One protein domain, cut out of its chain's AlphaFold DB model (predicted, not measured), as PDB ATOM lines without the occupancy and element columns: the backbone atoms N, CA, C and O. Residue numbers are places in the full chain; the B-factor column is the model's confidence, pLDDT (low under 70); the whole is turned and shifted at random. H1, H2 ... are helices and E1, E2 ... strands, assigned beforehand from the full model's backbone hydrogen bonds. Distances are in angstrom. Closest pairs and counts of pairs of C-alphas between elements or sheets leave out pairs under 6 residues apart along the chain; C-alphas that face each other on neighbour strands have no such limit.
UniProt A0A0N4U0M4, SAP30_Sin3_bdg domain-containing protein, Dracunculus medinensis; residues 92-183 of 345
ATOM      1  N   ALA A  92     137.554 -29.608 224.606       90.99
ATOM      2  CA  ALA A  92     138.280 -30.519 225.477       90.99
ATOM      3  C   ALA A  92     139.580 -30.982 224.802       90.99
ATOM      4  O   ALA A  92     139.605 -31.230 223.597       90.99
ATOM      5  N   GLU A  93     140.653 -31.108 225.575       90.02
ATOM      6  CA  GLU A  93     141.936 -31.654 225.133       90.02
ATOM      7  C   GLU A  93     142.043 -33.125 225.537       90.02
ATOM      8  O   GLU A  93     141.698 -33.486 226.662       90.02
ATOM      9  N   ARG A  94     142.537 -33.980 224.639       87.75
ATOM     10  CA  ARG A  94     142.883 -35.362 224.983       87.75
ATOM     11  C   ARG A  94     144.298 -35.425 225.550       87.75
ATOM     12  O   ARG A  94     145.266 -35.148 224.843       87.75
ATOM     13  N   LEU A  95     144.401 -35.847 226.802       86.00
ATOM     14  CA  LEU A  95     145.654 -36.001 227.525       86.00
ATOM     15  C   LEU A  95     146.410 -37.277 227.094       86.00
ATOM     16  O   LEU A  95     145.802 -38.220 226.575       86.00
ATOM     17  N   PRO A  96     147.737 -37.359 227.330       84.34
ATOM     18  CA  PRO A  96     148.545 -38.529 226.965       84.34
ATOM     19  C   PRO A  96     148.096 -39.841 227.622       84.34
ATOM     20  O   PRO A  96     148.324 -40.914 227.069       84.34
ATOM     21  N   ASN A  97     147.456 -39.761 228.790       85.33
ATOM     22  CA  ASN A  97     146.908 -40.913 229.508       85.33
ATOM     23  C   ASN A  97     145.602 -41.453 228.887       85.33
ATOM     24  O   ASN A  97     145.141 -42.519 229.282       85.33
ATOM     25  N   GLY A  98     145.033 -40.753 227.899       83.31
ATOM     26  CA  GLY A  98     143.795 -41.122 227.216       83.31
ATOM     27  C   GLY A  98     142.552 -40.388 227.716       83.31
ATOM     28  O   GLY A  98     141.541 -40.435 227.014       83.31
ATOM     29  N   ASP A  99     142.640 -39.684 228.847       84.24
ATOM     30  CA  ASP A  99     141.535 -38.907 229.409       84.24
ATOM     31  C   ASP A  99     141.300 -37.610 228.626       84.24
ATOM     32  O   ASP A  99     142.153 -37.144 227.864       84.24
ATOM     33  N   TYR A 100     140.136 -37.000 228.839       87.01
ATOM     34  CA  TYR A 100     139.776 -35.715 228.249       87.01
ATOM     35  C   TYR A 100     139.667 -34.646 229.330       87.01
ATOM     36  O   TYR A 100     138.960 -34.819 230.322       87.01
ATOM     37  N   GLN A 101     140.322 -33.510 229.112       86.80
ATOM     38  CA  GLN A 101     140.243 -32.351 229.986       86.80
ATOM     39  C   GLN A 101     139.460 -31.233 229.303       86.80
ATOM     40  O   GLN A 101     139.868 -30.705 228.270       86.80
ATOM     41  N   SER A 102     138.327 -30.851 229.891       88.99
ATOM     42  CA  SER A 102     137.538 -29.717 229.402       88.99
ATOM     43  C   SER A 102     138.259 -28.399 229.660       88.99
ATOM     44  O   SER A 102     138.842 -28.199 230.723       88.99
ATOM     45  N   CYS A 103     138.189 -27.468 228.715       89.93
ATOM     46  CA  CYS A 103     138.763 -26.145 228.894       89.93
ATOM     47  C   CYS A 103     137.983 -25.344 229.941       89.93
ATOM     48  O   CYS A 103     136.762 -25.249 229.878       89.93
ATOM     49  N   HIS A 104     138.687 -24.720 230.883       87.68
ATOM     50  CA  HIS A 104     138.073 -23.846 231.893       87.68
ATOM     51  C   HIS A 104     138.287 -22.356 231.592       87.68
ATOM     52  O   HIS A 104     137.872 -21.495 232.363       87.68
ATOM     53  N   ARG A 105     138.930 -22.025 230.463       89.08
ATOM     54  CA  ARG A 105     139.127 -20.633 230.039       89.08
ATOM     55  C   ARG A 105     137.805 -20.034 229.572       89.08
ATOM     56  O   ARG A 105     137.019 -20.710 228.905       89.08
ATOM     57  N   ARG A 106     137.612 -18.750 229.863       86.29
ATOM     58  CA  ARG A 106     136.431 -17.979 229.465       86.29
ATOM     59  C   ARG A 106     136.277 -17.935 227.938       86.29
ATOM     60  O   ARG A 106     137.257 -17.716 227.223       86.29
ATOM     61  N   MET A 107     135.062 -18.139 227.436       88.32
ATOM     62  CA  MET A 107     134.746 -17.966 226.014       88.32
ATOM     63  C   MET A 107     134.716 -16.479 225.617       88.32
ATOM     64  O   MET A 107     134.431 -15.622 226.451       88.32
ATOM     65  N   VAL A 108     134.994 -16.168 224.346       84.63
ATOM     66  CA  VAL A 108     135.128 -14.775 223.859       84.63
ATOM     67  C   VAL A 108     134.184 -14.409 222.708       84.63
ATOM     68  O   VAL A 108     134.475 -13.510 221.932       84.63
ATOM     69  N   GLY A 109     133.068 -15.123 222.548       82.60
ATOM     70  CA  GLY A 109     132.095 -14.861 221.472       82.60
ATOM     71  C   GLY A 109     132.508 -15.374 220.086       82.60
ATOM     72  O   GLY A 109     131.690 -15.409 219.178       82.60
ATOM     73  N   ILE A 110     133.736 -15.874 219.921       87.14
ATOM     74  CA  ILE A 110     134.144 -16.608 218.716       87.14
ATOM     75  C   ILE A 110     133.618 -18.040 218.819       87.14
ATOM     76  O   ILE A 110     133.876 -18.720 219.815       87.14
ATOM     77  N   TRP A 111     132.903 -18.530 217.804       89.56
ATOM     78  CA  TRP A 111     132.450 -19.924 217.746       89.56
ATOM     79  C   TRP A 111     133.385 -20.808 216.920       89.56
ATOM     80  O   TRP A 111     134.060 -20.372 215.985       89.56
ATOM     81  N   LEU A 112     133.398 -22.099 217.249       89.68
ATOM     82  CA  LEU A 112     134.131 -23.154 216.565       89.68
ATOM     83  C   LEU A 112     133.496 -23.438 215.195       89.68
ATOM     84  O   LEU A 112     132.785 -24.426 215.000       89.68
ATOM     85  N   ASN A 113     133.723 -22.532 214.245       88.50
ATOM     86  CA  ASN A 113     133.217 -22.618 212.881       88.50
ATOM     87  C   ASN A 113     133.865 -23.773 212.089       88.50
ATOM     88  O   ASN A 113     134.822 -24.416 212.529       88.50
ATOM     89  N   ARG A 114     133.333 -24.049 210.892       89.05
ATOM     90  CA  ARG A 114     133.819 -25.133 210.020       89.05
ATOM     91  C   ARG A 114     135.323 -25.024 209.728       89.05
ATOM     92  O   ARG A 114     136.021 -26.024 209.847       89.05
ATOM     93  N   LYS A 115     135.813 -23.816 209.434       92.30
ATOM     94  CA  LYS A 115     137.222 -23.545 209.118       92.30
ATOM     95  C   LYS A 115     138.150 -23.889 210.287       92.30
ATOM     96  O   LYS A 115     139.174 -24.531 210.082       92.30
ATOM     97  N   LEU A 116     137.796 -23.504 211.514       93.04
ATOM     98  CA  LEU A 116     138.591 -23.825 212.705       93.04
ATOM     99  C   LEU A 116     138.631 -25.337 212.977       93.04
ATOM    100  O   LEU A 116     139.685 -25.857 213.335       93.04
ATOM    101  N   ARG A 117     137.523 -26.055 212.747       92.14
ATOM    102  CA  ARG A 117     137.487 -27.526 212.863       92.14
ATOM    103  C   ARG A 117     138.364 -28.216 211.820       92.14
ATOM    104  O   ARG A 117     139.084 -29.153 212.139       92.14
ATOM    105  N   GLU A 118     138.320 -27.755 210.575       92.95
ATOM    106  CA  GLU A 118     139.166 -28.300 209.508       92.95
ATOM    107  C   GLU A 118     140.653 -28.056 209.804       92.95
ATOM    108  O   GLU A 118     141.464 -28.975 209.685       92.95
ATOM    109  N   LEU A 119     141.005 -26.860 210.292       95.14
ATOM    110  CA  LEU A 119     142.371 -26.535 210.708       95.14
ATOM    111  C   LEU A 119     142.854 -27.396 211.880       95.14
ATOM    112  O   LEU A 119     144.000 -27.845 211.851       95.14
ATOM    113  N   SER A 120     142.020 -27.650 212.895       93.77
ATOM    114  CA  SER A 120     142.423 -28.488 214.032       93.77
ATOM    115  C   SER A 120     142.726 -29.926 213.598       93.77
ATOM    116  O   SER A 120     143.736 -30.490 214.025       93.77
ATOM    117  N   ILE A 121     141.920 -30.482 212.684       92.25
ATOM    118  CA  ILE A 121     142.125 -31.815 212.097       92.25
ATOM    119  C   ILE A 121     143.389 -31.837 211.232       92.25
ATOM    120  O   ILE A 121     144.245 -32.704 211.413       92.25
ATOM    121  N   GLN A 122     143.549 -30.867 210.327       93.28
ATOM    122  CA  GLN A 122     144.714 -30.772 209.442       93.28
ATOM    123  C   GLN A 122     146.024 -30.675 210.237       93.28
ATOM    124  O   GLN A 122     147.025 -31.297 209.881       93.28
ATOM    125  N   LYS A 123     146.010 -29.916 211.338       94.19
ATOM    126  CA  LYS A 123     147.151 -29.741 212.242       94.19
ATOM    127  C   LYS A 123     147.329 -30.887 213.241       94.19
ATOM    128  O   LYS A 123     148.307 -30.868 213.986       94.19
ATOM    129  N   ARG A 124     146.433 -31.882 213.244       91.94
ATOM    130  CA  ARG A 124     146.437 -33.038 214.159       91.94
ATOM    131  C   ARG A 124     146.415 -32.637 215.638       91.94
ATOM    132  O   ARG A 124     147.008 -33.321 216.466       91.94
ATOM    133  N   LEU A 125     145.756 -31.522 215.966       92.92
ATOM    134  CA  LEU A 125     145.614 -31.059 217.348       92.92
ATOM    135  C   LEU A 125     144.677 -32.005 218.121       92.92
ATOM    136  O   LEU A 125     143.620 -32.347 217.586       92.92
ATOM    137  N   PRO A 126     145.009 -32.413 219.362       90.99
ATOM    138  CA  PRO A 126     144.208 -33.344 220.163       90.99
ATOM    139  C   PRO A 126     142.990 -32.653 220.803       90.99
ATOM    140  O   PRO A 126     142.729 -32.811 221.992       90.99
ATOM    141  N   LEU A 127     142.259 -31.855 220.020       92.73
ATOM    142  CA  LEU A 127     141.127 -31.052 220.476       92.73
ATOM    143  C   LEU A 127     139.807 -31.672 220.037       92.73
ATOM    144  O   LEU A 127     139.644 -32.082 218.887       92.73
ATOM    145  N   PHE A 128     138.845 -31.656 220.948       90.13
ATOM    146  CA  PHE A 128     137.529 -32.249 220.790       90.13
ATOM    147  C   PHE A 128     136.452 -31.260 221.217       90.13
ATOM    148  O   PHE A 128     136.679 -30.380 222.044       90.13
ATOM    149  N   TYR A 129     135.263 -31.404 220.643       88.65
ATOM    150  CA  TYR A 129     134.100 -30.633 221.056       88.65
ATOM    151  C   TYR A 129     133.477 -31.256 222.308       88.65
ATOM    152  O   TYR A 129     133.051 -32.413 222.279       88.65
ATOM    153  N   ASN A 130     133.392 -30.489 223.391       86.17
ATOM    154  CA  ASN A 130     132.708 -30.900 224.603       86.17
ATOM    155  C   ASN A 130     131.197 -30.665 224.462       86.17
ATOM    156  O   ASN A 130     130.693 -29.562 224.677       86.17
ATOM    157  N   LYS A 131     130.465 -31.735 224.140       81.43
ATOM    158  CA  LYS A 131     129.004 -31.703 223.999       81.43
ATOM    159  C   LYS A 131     128.274 -31.269 225.271       81.43
ATOM    160  O   LYS A 131     127.204 -30.681 225.147       81.43
ATOM    161  N   ALA A 132     128.835 -31.519 226.459       76.40
ATOM    162  CA  ALA A 132     128.198 -31.169 227.729       76.40
ATOM    163  C   ALA A 132     127.998 -29.651 227.894       76.40
ATOM    164  O   ALA A 132     127.100 -29.219 228.608       76.40
ATOM    165  N   MET A 133     128.793 -28.844 227.183       76.42
ATOM    166  CA  MET A 133     128.711 -27.381 227.201       76.42
ATOM    167  C   MET A 133     127.495 -26.841 226.443       76.42
ATOM    168  O   MET A 133     127.022 -25.746 226.722       76.42
ATOM    169  N   ASN A 134     126.982 -27.606 225.473       77.68
ATOM    170  CA  ASN A 134     125.823 -27.248 224.652       77.68
ATOM    171  C   ASN A 134     125.926 -25.881 223.927       77.68
ATOM    172  O   ASN A 134     124.916 -25.256 223.610       77.68
ATOM    173  N   HIS A 135     127.143 -25.416 223.634       83.41
ATOM    174  CA  HIS A 135     127.417 -24.228 222.821       83.41
ATOM    175  C   HIS A 135     128.697 -24.421 222.003       83.41
ATOM    176  O   HIS A 135     129.571 -25.191 222.382       83.41
ATOM    177  N   TYR A 136     128.864 -23.669 220.911       87.53
ATOM    178  CA  TYR A 136     130.047 -23.771 220.042       87.53
ATOM    179  C   TYR A 136     131.126 -22.716 220.317       87.53
ATOM    180  O   TYR A 136     132.140 -22.703 219.627       87.53
ATOM    181  N   TYR A 137     130.942 -21.839 221.301       90.53
ATOM    182  CA  TYR A 137     131.904 -20.782 221.622       90.53
ATOM    183  C   TYR A 137     133.210 -21.271 222.254       90.53
ATOM    184  O   TYR A 137     133.221 -22.154 223.114       90.53
ATOM    185  N   ILE A 138     134.319 -20.654 221.846       91.28
ATOM    186  CA  ILE A 138     135.675 -20.989 222.280       91.28
ATOM    187  C   ILE A 138     136.360 -19.807 222.971       91.28
ATOM    188  O   ILE A 138     135.938 -18.656 222.855       91.28
ATOM    189  N   CYS A 139     137.419 -20.096 223.726       92.84
ATOM    190  CA  CYS A 139     138.284 -19.073 224.304       92.84
ATOM    191  C   CYS A 139     139.284 -18.541 223.270       92.84
ATOM    192  O   CYS A 139     139.599 -19.199 222.271       92.84
ATOM    193  N   LEU A 140     139.834 -17.362 223.557       91.56
ATOM    194  CA  LEU A 140     140.826 -16.702 222.709       91.56
ATOM    195  C   LEU A 140     142.095 -17.549 222.526       91.56
ATOM    196  O   LEU A 140     142.597 -17.681 221.411       91.56
ATOM    197  N   TYR A 141     142.538 -18.206 223.602       94.55
ATOM    198  CA  TYR A 141     143.649 -19.162 223.588       94.55
ATOM    199  C   TYR A 141     143.453 -20.244 222.520       94.55
ATOM    200  O   TYR A 141     144.297 -20.416 221.645       94.55
ATOM    201  N   HIS A 142     142.308 -20.934 222.531       94.59
ATOM    202  CA  HIS A 142     142.051 -22.007 221.576       94.59
ATOM    203  C   HIS A 142     141.888 -21.501 220.150       94.59
ATOM    204  O   HIS A 142     142.379 -22.144 219.223       94.59
ATOM    205  N   ARG A 143     141.254 -20.340 219.956       93.97
ATOM    206  CA  ARG A 143     141.167 -19.709 218.635       93.97
ATOM    207  C   ARG A 143     142.560 -19.484 218.049       93.97
ATOM    208  O   ARG A 143     142.824 -19.881 216.912       93.97
ATOM    209  N   ARG A 144     143.463 -18.889 218.830       94.95
ATOM    210  CA  ARG A 144     144.826 -18.570 218.391       94.95
ATOM    211  C   ARG A 144     145.684 -19.802 218.214       94.95
ATOM    212  O   ARG A 144     146.348 -19.916 217.191       94.95
ATOM    213  N   MET A 145     145.604 -20.751 219.136       94.39
ATOM    214  CA  MET A 145     146.306 -22.020 219.021       94.39
ATOM    215  C   MET A 145     145.877 -22.768 217.750       94.39
ATOM    216  O   MET A 145     146.719 -23.146 216.942       94.39
ATOM    217  N   ILE A 146     144.573 -22.893 217.477       95.35
ATOM    218  CA  ILE A 146     144.088 -23.537 216.246       95.35
ATOM    219  C   ILE A 146     144.582 -22.790 214.998       95.35
ATOM    220  O   ILE A 146     145.006 -23.420 214.025       95.35
ATOM    221  N   ARG A 147     144.568 -21.453 215.003       94.33
ATOM    222  CA  ARG A 147     144.926 -20.639 213.830       94.33
ATOM    223  C   ARG A 147     146.432 -20.564 213.578       94.33
ATOM    224  O   ARG A 147     146.858 -20.768 212.441       94.33
ATOM    225  N   HIS A 148     147.239 -20.346 214.608       94.14
ATOM    226  CA  HIS A 148     148.649 -19.969 214.482       94.14
ATOM    227  C   HIS A 148     149.625 -21.096 214.818       94.14
ATOM    228  O   HIS A 148     150.713 -21.130 214.245       94.14
ATOM    229  N   GLU A 149     149.232 -22.062 215.652       94.52
ATOM    230  CA  GLU A 149     150.154 -23.114 216.081       94.52
ATOM    231  C   GLU A 149     150.512 -24.053 214.928       94.52
ATOM    232  O   GLU A 149     149.705 -24.303 214.025       94.52
ATOM    233  N   LYS A 150     151.742 -24.569 214.922       94.08
ATOM    234  CA  LYS A 150     152.206 -25.460 213.851       94.08
ATOM    235  C   LYS A 150     151.500 -26.825 213.938       94.08
ATOM    236  O   LYS A 150     151.089 -27.226 215.024       94.08
ATOM    237  N   PRO A 151     151.381 -27.592 212.839       94.11
ATOM    238  CA  PRO A 151     150.919 -28.980 212.912       94.11
ATOM    239  C   PRO A 151     151.749 -29.823 213.894       94.11
ATOM    240  O   PRO A 151     152.967 -29.637 213.987       94.11
ATOM    241  N   LEU A 152     151.116 -30.748 214.618       91.44
ATOM    242  CA  LEU A 152     151.800 -31.715 215.485       91.44
ATOM    243  C   LEU A 152     152.543 -32.770 214.666       91.44
ATOM    244  O   LEU A 152     152.004 -33.336 213.707       91.44
ATOM    245  N   LYS A 153     153.793 -33.046 215.051       89.57
ATOM    246  CA  LYS A 153     154.554 -34.171 214.504       89.57
ATOM    247  C   LYS A 153     153.979 -35.485 215.031       89.57
ATOM    248  O   LYS A 153     153.308 -35.535 216.058       89.57
ATOM    249  N   LEU A 154     154.236 -36.575 214.312       86.17
ATOM    250  CA  LEU A 154     153.783 -37.899 214.730       86.17
ATOM    251  C   LEU A 154     154.400 -38.258 216.097       86.17
ATOM    252  O   LEU A 154     155.621 -38.292 216.216       86.17
ATOM    253  N   GLY A 155     153.560 -38.513 217.104       82.28
ATOM    254  CA  GLY A 155     153.984 -38.854 218.469       82.28
ATOM    255  C   GLY A 155     154.302 -37.661 219.381       82.28
ATOM    256  O   GLY A 155     154.609 -37.867 220.551       82.28
ATOM    257  N   GLU A 156     154.214 -36.427 218.883       88.06
ATOM    258  CA  GLU A 156     154.369 -35.218 219.697       88.06
ATOM    259  C   GLU A 156     153.091 -34.959 220.511       88.06
ATOM    260  O   GLU A 156     151.984 -35.047 219.975       88.06
ATOM    261  N   SER A 157     153.227 -34.637 221.801       85.92
ATOM    262  CA  SER A 157     152.106 -34.189 222.636       85.92
ATOM    263  C   SER A 157     151.996 -32.667 222.629       85.92
ATOM    264  O   SER A 157     153.002 -31.957 222.608       85.92
ATOM    265  N   LEU A 158     150.770 -32.145 222.704       87.62
ATOM    266  CA  LEU A 158     150.541 -30.702 222.787       87.62
ATOM    267  C   LEU A 158     151.207 -30.096 224.036       87.62
ATOM    268  O   LEU A 158     151.811 -29.032 223.952       87.62
ATOM    269  N   SER A 159     151.210 -30.838 225.149       84.55
ATOM    270  CA  SER A 159     151.829 -30.446 226.424       84.55
ATOM    271  C   SER A 159     153.354 -30.281 226.369       84.55
ATOM    272  O   SER A 159     153.933 -29.731 227.298       84.55
ATOM    273  N   SER A 160     154.023 -30.777 225.320       86.23
ATOM    274  CA  SER A 160     155.472 -30.596 225.140       86.23
ATOM    275  C   SER A 160     155.851 -29.247 224.520       86.23
ATOM    276  O   SER A 160     157.031 -28.898 224.487       86.23
ATOM    277  N   ARG A 161     154.868 -28.490 224.017       89.98
ATOM    278  CA  ARG A 161     155.079 -27.183 223.396       89.98
ATOM    279  C   ARG A 161     154.898 -26.058 224.398       89.98
ATOM    280  O   ARG A 161     154.014 -26.104 225.247       89.98
ATOM    281  N   ASP A 162     155.693 -25.007 224.232       90.29
ATOM    282  CA  ASP A 162     155.453 -23.744 224.922       90.29
ATOM    283  C   ASP A 162     154.331 -22.973 224.213       90.29
ATOM    284  O   ASP A 162     154.527 -22.379 223.153       90.29
ATOM    285  N   LEU A 163     153.134 -23.029 224.797       91.04
ATOM    286  CA  LEU A 163     151.930 -22.359 224.301       91.04
ATOM    287  C   LEU A 163     151.605 -21.083 225.094       91.04
ATOM    288  O   LEU A 163     150.564 -20.463 224.859       91.04
ATOM    289  N   SER A 164     152.499 -20.659 225.999       89.12
ATOM    290  CA  SER A 164     152.297 -19.500 226.880       89.12
ATOM    291  C   SER A 164     152.087 -18.191 226.113       89.12
ATOM    292  O   SER A 164     151.359 -17.309 226.573       89.12
ATOM    293  N   VAL A 165     152.636 -18.092 224.897       89.76
ATOM    294  CA  VAL A 165     152.458 -16.948 223.989       89.76
ATOM    295  C   VAL A 165     150.976 -16.650 223.732       89.76
ATOM    296  O   VAL A 165     150.581 -15.487 223.682       89.76
ATOM    297  N   TYR A 166     150.131 -17.679 223.618       90.88
ATOM    298  CA  TYR A 166     148.694 -17.496 223.384       90.88
ATOM    299  C   TYR A 166     147.908 -17.166 224.656       90.88
ATOM    300  O   TYR A 166     146.764 -16.722 224.559       90.88
ATOM    301  N   GLU A 167     148.489 -17.389 225.837       84.86
ATOM    302  CA  GLU A 167     147.867 -17.059 227.123       84.86
ATOM    303  C   GLU A 167     148.068 -15.595 227.509       84.86
ATOM    304  O   GLU A 167     147.173 -14.984 228.086       84.86
ATOM    305  N   GLN A 168     149.233 -15.035 227.181       75.61
ATOM    306  CA  GLN A 168     149.619 -13.673 227.563       75.61
ATOM    307  C   GLN A 168     148.920 -12.596 226.729       75.61
ATOM    308  O   GLN A 168     148.775 -11.457 227.165       75.61
ATOM    309  N   GLN A 169     148.486 -12.938 225.518       73.79
ATOM    310  CA  GLN A 169     147.798 -12.004 224.640       73.79
ATOM    311  C   GLN A 169     146.334 -11.851 225.090       73.79
ATOM    312  O   GLN A 169     145.497 -12.717 224.844       73.79
ATOM    313  N   THR A 170     146.002 -10.743 225.741       74.84
ATOM    314  CA  THR A 170     144.643 -10.476 226.252       74.84
ATOM    315  C   THR A 170     143.813  -9.591 225.323       74.84
ATOM    316  O   THR A 170     142.591  -9.719 225.302       74.84
ATOM    317  N   SER A 171     144.453  -8.731 224.527       78.82
ATOM    318  CA  SER A 171     143.785  -7.851 223.563       78.82
ATOM    319  C   SER A 171     143.350  -8.609 222.313       78.82
ATOM    320  O   SER A 171     144.017  -9.556 221.902       78.82
ATOM    321  N   PHE A 172     142.243  -8.198 221.696       84.19
ATOM    322  CA  PHE A 172     141.765  -8.770 220.436       84.19
ATOM    323  C   PHE A 172     142.448  -8.111 219.240       84.19
ATOM    324  O   PHE A 172     142.643  -6.896 219.208       84.19
ATOM    325  N   THR A 173     142.765  -8.899 218.219       86.46
ATOM    326  CA  THR A 173     143.165  -8.371 216.913       86.46
ATOM    327  C   THR A 173     141.936  -7.954 216.095       86.46
ATOM    328  O   THR A 173     140.814  -8.390 216.356       86.46
ATOM    329  N   ALA A 174     142.124  -7.119 215.067       85.06
ATOM    330  CA  ALA A 174     141.016  -6.649 214.228       85.06
ATOM    331  C   ALA A 174     140.239  -7.802 213.556       85.06
ATOM    332  O   ALA A 174     139.015  -7.754 213.468       85.06
ATOM    333  N   ASP A 175     140.926  -8.868 213.132       88.90
ATOM    334  CA  ASP A 175     140.288 -10.061 212.563       88.90
ATOM    335  C   ASP A 175     139.514 -10.878 213.607       88.90
ATOM    336  O   ASP A 175     138.495 -11.476 213.277       88.90
ATOM    337  N   GLU A 176     139.956 -10.887 214.865       88.17
ATOM    338  CA  GLU A 176     139.226 -11.530 215.962       88.17
ATOM    339  C   GLU A 176     137.938 -10.776 216.293       88.17
ATOM    340  O   GLU A 176     136.900 -11.404 216.482       88.17
ATOM    341  N   LEU A 177     137.974  -9.441 216.294       85.00
ATOM    342  CA  LEU A 177     136.781  -8.614 216.489       85.00
ATOM    343  C   LEU A 177     135.764  -8.799 215.357       85.00
ATOM    344  O   LEU A 177     134.566  -8.912 215.616       85.00
ATOM    345  N   LEU A 178     136.235  -8.876 214.109       85.13
ATOM    346  CA  LEU A 178     135.375  -9.179 212.965       85.13
ATOM    347  C   LEU A 178     134.719 -10.557 213.103       85.13
ATOM    348  O   LEU A 178     133.513 -10.666 212.900       85.13
ATOM    349  N   GLU A 179     135.472 -11.587 213.508       85.18
ATOM    350  CA  GLU A 179     134.921 -12.930 213.743       85.18
ATOM    351  C   GLU A 179     133.796 -12.912 214.780       85.18
ATOM    352  O   GLU A 179     132.783 -13.573 214.570       85.18
ATOM    353  N   ILE A 180     133.935 -12.144 215.864       83.71
ATOM    354  CA  ILE A 180     132.876 -12.054 216.875       83.71
ATOM    355  C   ILE A 180     131.644 -11.325 216.320       83.71
ATOM    356  O   ILE A 180     130.515 -11.772 216.516       83.71
ATOM    357  N   ASN A 181     131.845 -10.236 215.575       78.00
ATOM    358  CA  ASN A 181     130.748  -9.475 214.972       78.00
ATOM    359  C   ASN A 181     130.005 -10.254 213.878       78.00
ATOM    360  O   ASN A 181     128.848  -9.959 213.574       78.00
ATOM    361  N   GLU A 182     130.654 -11.243 213.267       77.72
ATOM    362  CA  GLU A 182     130.072 -12.053 212.206       77.72
ATOM    363  C   GLU A 182     129.177 -13.202 212.694       77.72
ATOM    364  O   GLU A 182     128.699 -13.973 211.852       77.72
ATOM    365  N   ASP A 183     128.924 -13.306 214.003       76.44
ATOM    366  CA  ASP A 183     128.128 -14.377 214.608       76.44
ATOM    367  C   ASP A 183     126.770 -14.559 213.914       76.44
ATOM    368  O   ASP A 183     125.946 -13.638 213.906       76.44
TER     369      ASP A 183
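AT A GLANCE: This is residues 92 to 183 of the 345 residues of the protein "SAP30_Sin3_bdg domain-containing protein" of Dracunculus medinensis (UniProt A0A0N4U0M4). A small sheet of three short strands, E2, E1 and E3, and the far helix H4 lie toward opposite ends of a loop-rich body, with H2 in the middle. H1 and H3 pack on H2, while H4 touches no helix. The 92 printed residues hold E1, E2, H1, E3, H2, H3 and H4 in that order, the sheet runs E2, E1, E3, all antiparallel, and the class is mixed, with 39 residues in named elements, under half. The whole is compact, radius of gyration of the C-alphas 13.0 A, spanning 37 by 28 by 23 A.

HOW THE PARTS SIT: Start at E1, residues 92 to 94, the inner strand; with E2, residues 100 to 102, it forms a hairpin, N 93 to O 101 being 2.8 A. On E1's other side find E3, residues 127 to 129, with N 92 to O 128 at 2.8 A. H1, residues 114 to 122, only grazes the sheet with residues 117 to 121. E2, H1 and E3 form a split strand-helix-strand unit, two strands running the same way with E1 between them, its crossover right-handed. H1 touches H2, residues 140 to 148, at a steep tilt of 61 degrees, the same way; their closest C-alphas, Ser 120 and Ile 146, are 5.7 A apart. H2 touches H3, residues 165 to 168, closest at the C-alphas of Tyr 141 and Tyr 166, 5.3 A. H4, residues 174 to 181, is apart from H2 and H3. In H1, H2 and H4 every O i to N i+4 pair is within hydrogen-bond range; H3 is too short for one, and its one O i to N i+3 pair is not within range.

IN THESE COORDINATES: Find C-alpha 92 at (138.280, -30.519, 225.477), where E1 begins; E1 spans 6.7 A, E2 6.5 A and E3 7.1 A. H1 runs 12.3 A from C-alpha 114 at (133.819, -25.133, 210.020), H2 11.8 A and H3 5.6 A. H4 runs 10.7 A to C-alpha 181 at (130.748, -9.475, 214.972).

THE WHOLE: The two C-alphas farthest apart, those of Asn 97 and Asn 181, are 38.2 A apart. The links E2 to H1 and H2 to H3 are long. The printed part has no cut, and no printed residue is under 70 in pLDDT.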